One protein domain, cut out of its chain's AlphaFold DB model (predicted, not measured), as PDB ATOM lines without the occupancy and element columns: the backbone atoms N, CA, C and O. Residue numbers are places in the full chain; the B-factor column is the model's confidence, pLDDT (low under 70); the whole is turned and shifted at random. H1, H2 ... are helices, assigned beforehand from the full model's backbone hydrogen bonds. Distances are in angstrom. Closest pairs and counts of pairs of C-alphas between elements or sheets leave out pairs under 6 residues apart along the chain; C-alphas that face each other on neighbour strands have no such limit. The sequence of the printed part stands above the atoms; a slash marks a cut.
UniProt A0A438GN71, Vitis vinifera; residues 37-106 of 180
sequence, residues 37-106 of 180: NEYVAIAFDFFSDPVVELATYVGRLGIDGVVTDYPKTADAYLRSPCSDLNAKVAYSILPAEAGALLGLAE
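Overview. This is residues 37 to 106 of the 180 residues of a protein of Vitis vinifera (UniProt A0A438GN71). There is little regular structure: three short helices, H1, H2 and H3, follow one another from one end of the domain to the other, and a long stretch without a named element, residues 80 to 106, loops out beyond H3 and runs back past H2 to the H1 end. The printed part has 70 residues, 26 of them in named helices, with no named strand; the class is all helix. It is only just compact, close to loose, with a radius of gyration of the C-alphas of 12.8 A and spans of 37 by 28 by 22 A.

Along the chain. H1, residues 42 to 47, begins at C-alpha 42 (96.251, -35.899, -42.227) and is 8.7 A long. H2, residues 50 to 60, measures 14.6 A. H3, residues 71 to 79, measures 12.2 A and ends at C-alpha 79 (86.952, -35.243, -67.808).

Arrangement. H1 and H2, joined by a tight link, are close but not clearly touching; their closest C-alphas, of Phe 47 and Glu 53, are 7.1 A apart. H2 and H3 touch, the closest C-alphas being those of Val 51 and Tyr 77 at 6.6 A, at a steep tilt of 46 degrees, the same way. H1 and H3 are apart. In H1, H2 and H3 every O i to N i+4 pair is within hydrogen-bond range.

Size, cuts and confidence. The C-alphas farthest apart, of Arg 79 and Glu 106, are 38.0 A apart. The printed part has no cut, and neither link between helices is long. Residues 37 to 40 have pLDDT under 70.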
ATOM      1  N   ASN A  37     100.091 -29.827 -45.205       49.16
ATOM      2  CA  ASN A  37      99.184 -30.051 -44.092       49.16
ATOM      3  C   ASN A  37      98.631 -28.686 -43.719       49.16
ATOM      4  O   ASN A  37      99.349 -27.879 -43.122       49.16
ATOM      5  N   GLU A  38      97.409 -28.400 -44.148       66.06
ATOM      6  CA  GLU A  38      96.717 -27.162 -43.774       66.06
ATOM      7  C   GLU A  38      95.757 -27.358 -42.587       66.06
ATOM      8  O   GLU A  38      95.294 -26.376 -42.007       66.06
ATOM      9  N   TYR A  39      95.562 -28.607 -42.140       69.38
ATOM     10  CA  TYR A  39      94.740 -28.965 -40.981       69.38
ATOM     11  C   TYR A  39      95.529 -29.696 -39.883       69.38
ATOM     12  O   TYR A  39      96.703 -30.031 -40.009       69.38
ATOM     13  N   VAL A  40      94.890 -29.920 -38.732       68.88
ATOM     14  CA  VAL A  40      95.545 -30.533 -37.562       68.88
ATOM     15  C   VAL A  40      95.825 -32.030 -37.773       68.88
ATOM     16  O   VAL A  40      96.768 -32.553 -37.183       68.88
ATOM     17  N   ALA A  41      95.066 -32.719 -38.636       73.31
ATOM     18  CA  ALA A  41      95.276 -34.139 -38.926       73.31
ATOM     19  C   ALA A  41      95.249 -34.453 -40.430       73.31
ATOM     20  O   ALA A  41      94.421 -33.922 -41.167       73.31
ATOM     21  N   ILE A  42      96.097 -35.406 -40.841       74.44
ATOM     22  CA  ILE A  42      96.251 -35.899 -42.227       74.44
ATOM     23  C   ILE A  42      94.915 -36.340 -42.835       74.44
ATOM     24  O   ILE A  42      94.677 -36.148 -44.022       74.44
ATOM     25  N   ALA A  43      94.029 -36.919 -42.021       76.31
ATOM     26  CA  ALA A  43      92.702 -37.310 -42.474       76.31
ATOM     27  C   ALA A  43      91.906 -36.098 -42.982       76.31
ATOM     28  O   ALA A  43      91.374 -36.140 -44.083       76.31
ATOM     29  N   PHE A  44      91.880 -34.999 -42.223       76.81
ATOM     30  CA  PHE A  44      91.170 -33.785 -42.631       76.81
ATOM     31  C   PHE A  44      91.767 -33.165 -43.891       76.81
ATOM     32  O   PHE A  44      91.005 -32.741 -44.749       76.81
ATOM     33  N   ASP A  45      93.092 -33.169 -44.031       79.88
ATOM     34  CA  ASP A  45      93.771 -32.688 -45.240       79.88
ATOM     35  C   ASP A  45      93.332 -33.485 -46.485       79.88
ATOM     36  O   ASP A  45      92.936 -32.904 -47.489       79.88
ATOM     37  N   PHE A  46      93.264 -34.819 -46.382       78.50
ATOM     38  CA  PHE A  46      92.842 -35.680 -47.492       78.50
ATOM     39  C   PHE A  46      91.345 -35.564 -47.820       78.50
ATOM     40  O   PHE A  46      90.967 -35.544 -48.988       78.50
ATOM     41  N   PHE A  47      90.477 -35.496 -46.805       80.25
ATOM     42  CA  PHE A  47      89.030 -35.368 -47.016       80.25
ATOM     43  C   PHE A  47      88.604 -33.960 -47.449       80.25
ATOM     44  O   PHE A  47      87.519 -33.817 -48.006       80.25
ATOM     45  N   SER A  48      89.445 -32.948 -47.216       82.75
ATOM     46  CA  SER A  48      89.227 -31.572 -47.687       82.75
ATOM     47  C   SER A  48      89.828 -31.322 -49.073       82.75
ATOM     48  O   SER A  48      89.742 -30.204 -49.578       82.75
ATOM     49  N   ASP A  49      90.439 -32.333 -49.701       88.25
ATOM     50  CA  ASP A  49      90.935 -32.202 -51.066       88.25
ATOM     51  C   ASP A  49      89.756 -31.930 -52.022       88.25
ATOM     52  O   ASP A  49      88.774 -32.685 -52.030       88.25
ATOM     53  N   PRO A  50      89.837 -30.884 -52.867       90.44
ATOM     54  CA  PRO A  50      88.727 -30.494 -53.730       90.44
ATOM     55  C   PRO A  50      88.315 -31.605 -54.702       90.44
ATOM     56  O   PRO A  50      87.160 -31.665 -55.114       90.44
ATOM     57  N   VAL A  51      89.223 -32.511 -55.082       91.62
ATOM     58  CA  VAL A  51      88.898 -33.642 -55.957       91.62
ATOM     59  C   VAL A  51      88.086 -34.703 -55.209       91.62
ATOM     60  O   VAL A  51      87.148 -35.257 -55.780       91.62
ATOM     61  N   VAL A  52      88.394 -34.968 -53.935       91.12
ATOM     62  CA  VAL A  52      87.602 -35.870 -53.072       91.12
ATOM     63  C   VAL A  52      86.222 -35.273 -52.782       91.12
ATOM     64  O   VAL A  52      85.212 -35.983 -52.821       91.12
ATOM     65  N   GLU A  53      86.152 -33.961 -52.564       89.50
ATOM     66  CA  GLU A  53      84.895 -33.224 -52.429       89.50
ATOM     67  C   GLU A  53      84.026 -33.379 -53.691       89.50
ATOM     68  O   GLU A  53      82.874 -33.819 -53.616       89.50
ATOM     69  N   LEU A  54      84.601 -33.122 -54.871       92.44
ATOM     70  CA  LEU A  54      83.951 -33.330 -56.169       92.44
ATOM     71  C   LEU A  54      83.478 -34.775 -56.358       92.44
ATOM     72  O   LEU A  54      82.338 -34.987 -56.770       92.44
ATOM     73  N   ALA A  55      84.305 -35.767 -56.018       91.56
ATOM     74  CA  ALA A  55      83.923 -37.174 -56.106       91.56
ATOM     75  C   ALA A  55      82.750 -37.521 -55.186       91.56
ATOM     76  O   ALA A  55      81.896 -38.338 -55.532       91.56
ATOM     77  N   THR A  56      82.660 -36.856 -54.039       90.06
ATOM     78  CA  THR A  56      81.550 -37.028 -53.105       90.06
ATOM     79  C   THR A  56      80.255 -36.447 -53.662       90.06
ATOM     80  O   THR A  56      79.246 -37.148 -53.728       90.06
ATOM     81  N   TYR A  57      80.266 -35.203 -54.133       89.44
ATOM     82  CA  TYR A  57      79.059 -34.577 -54.674       89.44
ATOM     83  C   TYR A  57      78.604 -35.215 -55.991       89.44
ATOM     84  O   TYR A  57      77.444 -35.601 -56.127       89.44
ATOM     85  N   VAL A  58      79.515 -35.385 -56.946       90.00
ATOM     86  CA  VAL A  58      79.186 -35.905 -58.279       90.00
ATOM     87  C   VAL A  58      78.952 -37.413 -58.231       90.00
ATOM     88  O   VAL A  58      77.933 -37.896 -58.714       90.00
ATOM     89  N   GLY A  59      79.866 -38.167 -57.618       85.44
ATOM     90  CA  GLY A  59      79.822 -39.629 -57.631       85.44
ATOM     91  C   GLY A  59      78.821 -40.231 -56.645       85.44
ATOM     92  O   GLY A  59      78.140 -41.198 -56.981       85.44
ATOM     93  N   ARG A  60      78.717 -39.690 -55.421       84.75
ATOM     94  CA  ARG A  60      77.843 -40.255 -54.375       84.75
ATOM     95  C   ARG A  60      76.473 -39.593 -54.309       84.75
ATOM     96  O   ARG A  60      75.492 -40.298 -54.093       84.75
ATOM     97  N   LEU A  61      76.396 -38.272 -54.459       86.19
ATOM     98  CA  LEU A  61      75.118 -37.549 -54.401       86.19
ATOM     99  C   LEU A  61      74.453 -37.392 -55.775       86.19
ATOM    100  O   LEU A  61      73.269 -37.074 -55.825       86.19
ATOM    101  N   GLY A  62      75.169 -37.668 -56.872       84.81
ATOM    102  CA  GLY A  62      74.595 -37.706 -58.219       84.81
ATOM    103  C   GLY A  62      74.090 -36.349 -58.709       84.81
ATOM    104  O   GLY A  62      73.123 -36.297 -59.462       84.81
ATOM    105  N   ILE A  63      74.696 -35.257 -58.246       86.19
ATOM    106  CA  ILE A  63      74.322 -33.892 -58.638       86.19
ATOM    107  C   ILE A  63      74.802 -33.565 -60.061       86.19
ATOM    108  O   ILE A  63      75.912 -33.921 -60.452       86.19
ATOM    109  N   ASP A  64      73.986 -32.832 -60.820       85.75
ATOM    110  CA  ASP A  64      74.240 -32.539 -62.242       85.75
ATOM    111  C   ASP A  64      75.280 -31.433 -62.499       85.75
ATOM    112  O   ASP A  64      75.788 -31.292 -63.613       85.75
ATOM    113  N   GLY A  65      75.600 -30.609 -61.499       87.12
ATOM    114  CA  GLY A  65      76.513 -29.482 -61.672       87.12
ATOM    115  C   GLY A  65      77.092 -28.958 -60.364       87.12
ATOM    116  O   GLY A  65      76.417 -28.930 -59.340       87.12
ATOM    117  N   VAL A  66      78.348 -28.511 -60.421       89.31
ATOM    118  CA  VAL A  66      79.096 -27.963 -59.280       89.31
ATOM    119  C   VAL A  66      79.470 -26.512 -59.570       89.31
ATOM    120  O   VAL A  66      80.073 -26.217 -60.601       89.31
ATOM    121  N   VAL A  67      79.156 -25.611 -58.639       92.62
ATOM    122  CA  VAL A  67      79.713 -24.253 -58.601       92.62
ATOM    123  C   VAL A  67      80.850 -24.267 -57.585       92.62
ATOM    124  O   VAL A  67      80.620 -24.550 -56.416       92.62
ATOM    125  N   THR A  68      82.077 -24.014 -58.032       89.19
ATOM    126  CA  THR A  68      83.276 -24.109 -57.188       89.19
ATOM    127  C   THR A  68      84.293 -23.030 -57.538       89.19
ATOM    128  O   THR A  68      84.434 -22.650 -58.704       89.19
ATOM    129  N   ASP A  69      85.052 -22.594 -56.533       93.69
ATOM    130  CA  ASP A  69      86.195 -21.687 -56.679       93.69
ATOM    131  C   ASP A  69      87.406 -22.354 -57.355       93.69
ATOM    132  O   ASP A  69      88.360 -21.679 -57.752       93.69
ATOM    133  N   TYR A  70      87.356 -23.677 -57.561       91.81
ATOM    134  CA  TYR A  70      88.396 -24.474 -58.215       91.81
ATOM    135  C   TYR A  70      87.957 -25.003 -59.597       91.81
ATOM    136  O   TYR A  70      87.992 -26.214 -59.842       91.81
ATOM    137  N   PRO A  71      87.587 -24.141 -60.566       94.25
ATOM    138  CA  PRO A  71      86.977 -24.581 -61.822       94.25
ATOM    139  C   PRO A  71      87.904 -25.462 -62.664       94.25
ATOM    140  O   PRO A  71      87.445 -26.386 -63.326       94.25
ATOM    141  N   LYS A  72      89.222 -25.225 -62.619       95.12
ATOM    142  CA  LYS A  72      90.199 -26.074 -63.324       95.12
ATOM    143  C   LYS A  72      90.270 -27.485 -62.741       95.12
ATOM    144  O   LYS A  72      90.450 -28.436 -63.494       95.12
ATOM    145  N   THR A  73      90.141 -27.611 -61.424       94.06
ATOM    146  CA  THR A  73      90.164 -28.900 -60.726       94.06
ATOM    147  C   THR A  73      88.900 -29.692 -61.034       94.06
ATOM    148  O   THR A  73      88.999 -30.852 -61.422       94.06
ATOM    149  N   ALA A  74      87.731 -29.046 -60.960       93.88
ATOM    150  CA  ALA A  74      86.460 -29.649 -61.363       93.88
ATOM    151  C   ALA A  74      86.495 -30.146 -62.806       93.88
ATOM    152  O   ALA A  74      86.155 -31.291 -63.085       93.88
ATOM    153  N   ASP A  75      86.970 -29.304 -63.718       94.94
ATOM    154  CA  ASP A  75      87.065 -29.634 -65.134       94.94
ATOM    155  C   ASP A  75      88.012 -30.819 -65.406       94.94
ATOM    156  O   ASP A  75      87.698 -31.707 -66.200       94.94
ATOM    157  N   ALA A  76      89.152 -30.874 -64.711       94.44
ATOM    158  CA  ALA A  76      90.077 -32.001 -64.793       94.44
ATOM    159  C   ALA A  76      89.465 -33.295 -64.233       94.44
ATOM    160  O   ALA A  76      89.578 -34.341 -64.872       94.44
ATOM    161  N   TYR A  77      88.795 -33.224 -63.079       92.75
ATOM    162  CA  TYR A  77      88.129 -34.369 -62.459       92.75
ATOM    163  C   TYR A  77      87.022 -34.926 -63.357       92.75
ATOM    164  O   TYR A  77      87.050 -36.108 -63.697       92.75
ATOM    165  N   LEU A  78      86.102 -34.066 -63.808       92.00
ATOM    166  CA  LEU A  78      84.937 -34.451 -64.607       92.00
ATOM    167  C   LEU A  78      85.324 -35.094 -65.945       92.00
ATOM    168  O   LEU A  78      84.648 -36.015 -66.396       92.00
ATOM    169  N   ARG A  79      86.426 -34.652 -66.564       92.44
ATOM    170  CA  ARG A  79      86.952 -35.243 -67.808       92.44
ATOM    171  C   ARG A  79      87.795 -36.496 -67.597       92.44
ATOM    172  O   ARG A  79      88.123 -37.174 -68.571       92.44
ATOM    173  N   SER A  80      88.204 -36.778 -66.365       91.00
ATOM    174  CA  SER A  80      88.989 -37.966 -66.053       91.00
ATOM    175  C   SER A  80      88.088 -39.198 -65.917       91.00
ATOM    176  O   SER A  80      86.923 -39.069 -65.557       91.00
ATOM    177  N   PRO A  81      88.625 -40.416 -66.083       91.31
ATOM    178  CA  PRO A  81      87.897 -41.643 -65.760       91.31
ATOM    179  C   PRO A  81      87.453 -41.772 -64.293       91.31
ATOM    180  O   PRO A  81      86.667 -42.657 -63.986       91.31
ATOM    181  N   CYS A  82      87.968 -40.935 -63.382       89.25
ATOM    182  CA  CYS A  82      87.616 -40.981 -61.960       89.25
ATOM    183  C   CYS A  82      86.244 -40.354 -61.660       89.25
ATOM    184  O   CYS A  82      85.761 -40.491 -60.538       89.25
ATOM    185  N   SER A  83      85.629 -39.656 -62.625       89.81
ATOM    186  CA  SER A  83      84.264 -39.126 -62.495       89.81
ATOM    187  C   SER A  83      83.186 -40.197 -62.667       89.81
ATOM    188  O   SER A  83      82.083 -40.041 -62.151       89.81
ATOM    189  N   ASP A  84      83.507 -41.307 -63.336       88.88
ATOM    190  CA  ASP A  84      82.631 -42.468 -63.456       88.88
ATOM    191  C   ASP A  84      83.047 -43.547 -62.449       88.88
ATOM    192  O   ASP A  84      84.022 -44.273 -62.645       88.88
ATOM    193  N   LEU A  85      82.268 -43.692 -61.374       84.44
ATOM    194  CA  LEU A  85      82.516 -44.705 -60.342       84.44
ATOM    195  C   LEU A  85      82.412 -46.150 -60.859       84.44
ATOM    196  O   LEU A  85      82.880 -47.070 -60.189       84.44
ATOM    197  N   ASN A  86      81.822 -46.368 -62.037       86.44
ATOM    198  CA  ASN A  86      81.707 -47.688 -62.657       86.44
ATOM    199  C   ASN A  86      82.849 -47.984 -63.638       86.44
ATOM    200  O   ASN A  86      82.959 -49.111 -64.140       86.44
ATOM    201  N   ALA A  87      83.711 -47.003 -63.920       87.12
ATOM    202  CA  ALA A  87      84.845 -47.194 -64.802       87.12
ATOM    203  C   ALA A  87      85.833 -48.201 -64.193       87.12
ATOM    204  O   ALA A  87      86.258 -48.101 -63.042       87.12
ATOM    205  N   LYS A  88      86.251 -49.189 -64.991       84.62
ATOM    206  CA  LYS A  88      87.265 -50.172 -64.584       84.62
ATOM    207  C   LYS A  88      88.662 -49.582 -64.732       84.62
ATOM    208  O   LYS A  88      89.362 -49.852 -65.707       84.62
ATOM    209  N   VAL A  89      89.053 -48.772 -63.759       87.06
ATOM    210  CA  VAL A  89      90.374 -48.143 -63.680       87.06
ATOM    211  C   VAL A  89      91.214 -48.743 -62.557       87.06
ATOM    212  O   VAL A  89      90.689 -49.267 -61.579       87.06
ATOM    213  N   ALA A  90      92.540 -48.692 -62.709       84.50
ATOM    214  CA  ALA A  90      93.477 -49.244 -61.726       84.50
ATOM    215  C   ALA A  90      93.497 -48.458 -60.401       84.50
ATOM    216  O   ALA A  90      93.892 -48.996 -59.372       84.50
ATOM    217  N   TYR A  91      93.088 -47.192 -60.437       80.38
ATOM    218  CA  TYR A  91      92.938 -46.314 -59.286       80.38
ATOM    219  C   TYR A  91      91.744 -45.391 -59.538       80.38
ATOM    220  O   TYR A  91      91.540 -44.951 -60.668       80.38
ATOM    221  N   SER A  92      90.962 -45.120 -58.497       85.12
ATOM    222  CA  SER A  92      89.819 -44.209 -58.547       85.12
ATOM    223  C   SER A  92      89.851 -43.292 -57.332       85.12
ATOM    224  O   SER A  92      90.322 -43.688 -56.263       85.12
ATOM    225  N   ILE A  93      89.359 -42.070 -57.506       88.62
ATOM    226  CA  ILE A  93      89.111 -41.155 -56.395       88.62
ATOM    227  C   ILE A  93      87.736 -41.507 -55.850       88.62
ATOM    228  O   ILE A  93      86.721 -41.322 -56.520       88.62
ATOM    229  N   LEU A  94      87.722 -42.078 -54.649       88.56
ATOM    230  CA  LEU A  94      86.495 -42.553 -54.034       88.56
ATOM    231  C   LEU A  94      85.796 -41.418 -53.276       88.56
ATOM    232  O   LEU A  94      86.473 -40.611 -52.634       88.56
ATOM    233  N   PRO A  95      84.453 -41.374 -53.307       89.00
ATOM    234  CA  PRO A  95      83.672 -40.486 -52.460       89.00
ATOM    235  C   PRO A  95      84.031 -40.641 -50.984       89.00
ATOM    236  O   PRO A  95      84.208 -41.764 -50.502       89.00
ATOM    237  N   ALA A  96      84.041 -39.535 -50.245       88.06
ATOM    238  CA  ALA A  96      84.150 -39.579 -48.799       88.06
ATOM    239  C   ALA A  96      82.969 -40.366 -48.207       88.06
ATOM    240  O   ALA A  96      81.805 -40.214 -48.605       88.06
ATOM    241  N   GLU A  97      83.273 -41.238 -47.246       87.31
ATOM    242  CA  GLU A  97      82.252 -41.971 -46.515       87.31
ATOM    243  C   GLU A  97      81.795 -41.191 -45.284       87.31
ATOM    244  O   GLU A  97      82.602 -40.737 -44.471       87.31
ATOM    245  N   ALA A  98      80.477 -41.010 -45.161       84.06
ATOM    246  CA  ALA A  98      79.887 -40.328 -44.021       84.06
ATOM    247  C   ALA A  98      80.295 -41.042 -42.724       84.06
ATOM    248  O   ALA A  98      80.093 -42.244 -42.579       84.06
ATOM    249  N   GLY A  99      80.892 -40.297 -41.794       81.94
ATOM    250  CA  GLY A  99      81.398 -40.849 -40.537       81.94
ATOM    251  C   GLY A  99      82.771 -41.528 -40.620       81.94
ATOM    252  O   GLY A  99      83.289 -41.909 -39.575       81.94
ATOM    253  N   ALA A 100      83.422 -41.624 -41.789       83.56
ATOM    254  CA  ALA A 100      84.769 -42.205 -41.898       83.56
ATOM    255  C   ALA A 100      85.803 -41.475 -41.026       83.56
ATOM    256  O   ALA A 100      86.665 -42.103 -40.418       83.56
ATOM    257  N   LEU A 101      85.665 -40.153 -40.897       80.75
ATOM    258  CA  LEU A 101      86.471 -39.337 -39.987       80.75
ATOM    259  C   LEU A 101      86.268 -39.710 -38.511       80.75
ATOM    260  O   LEU A 101      87.219 -39.662 -37.735       80.75
ATOM    261  N   LEU A 102      85.056 -40.119 -38.126       81.94
ATOM    262  CA  LEU A 102      84.736 -40.498 -36.750       81.94
ATOM    263  C   LEU A 102      85.482 -41.772 -36.337       81.94
ATOM    264  O   LEU A 102      85.902 -41.892 -35.192       81.94
ATOM    265  N   GLY A 103      85.698 -42.692 -37.282       81.31
ATOM    266  CA  GLY A 103      86.486 -43.907 -37.058       81.31
ATOM    267  C   GLY A 103      87.992 -43.668 -36.903       81.31
ATOM    268  O   GLY A 103      88.700 -44.571 -36.468       81.31
ATOM    269  N   LEU A 104      88.488 -42.477 -37.255       81.44
ATOM    270  CA  LEU A 104      89.901 -42.106 -37.124       81.44
ATOM    271  C   LEU A 104      90.196 -41.314 -35.845       81.44
ATOM    272  O   LEU A 104      91.361 -41.158 -35.484       81.44
ATOM    273  N   ALA A 105      89.164 -40.800 -35.177       78.81
ATOM    274  CA  ALA A 105      89.307 -40.074 -33.927       78.81
ATOM    275  C   ALA A 105      89.364 -41.041 -32.734       78.81
ATOM    276  O   ALA A 105      88.671 -42.059 -32.700       78.81
ATOM    277  N   GLU A 106      90.189 -40.719 -31.736       81.31
ATOM    278  CA  GLU A 106      90.219 -41.490 -30.493       81.31
ATOM    279  C   GLU A 106      88.883 -41.330 -29.741       81.31
ATOM    280  O   GLU A 106      88.335 -40.225 -29.707       81.31
TER     281      GLU A 106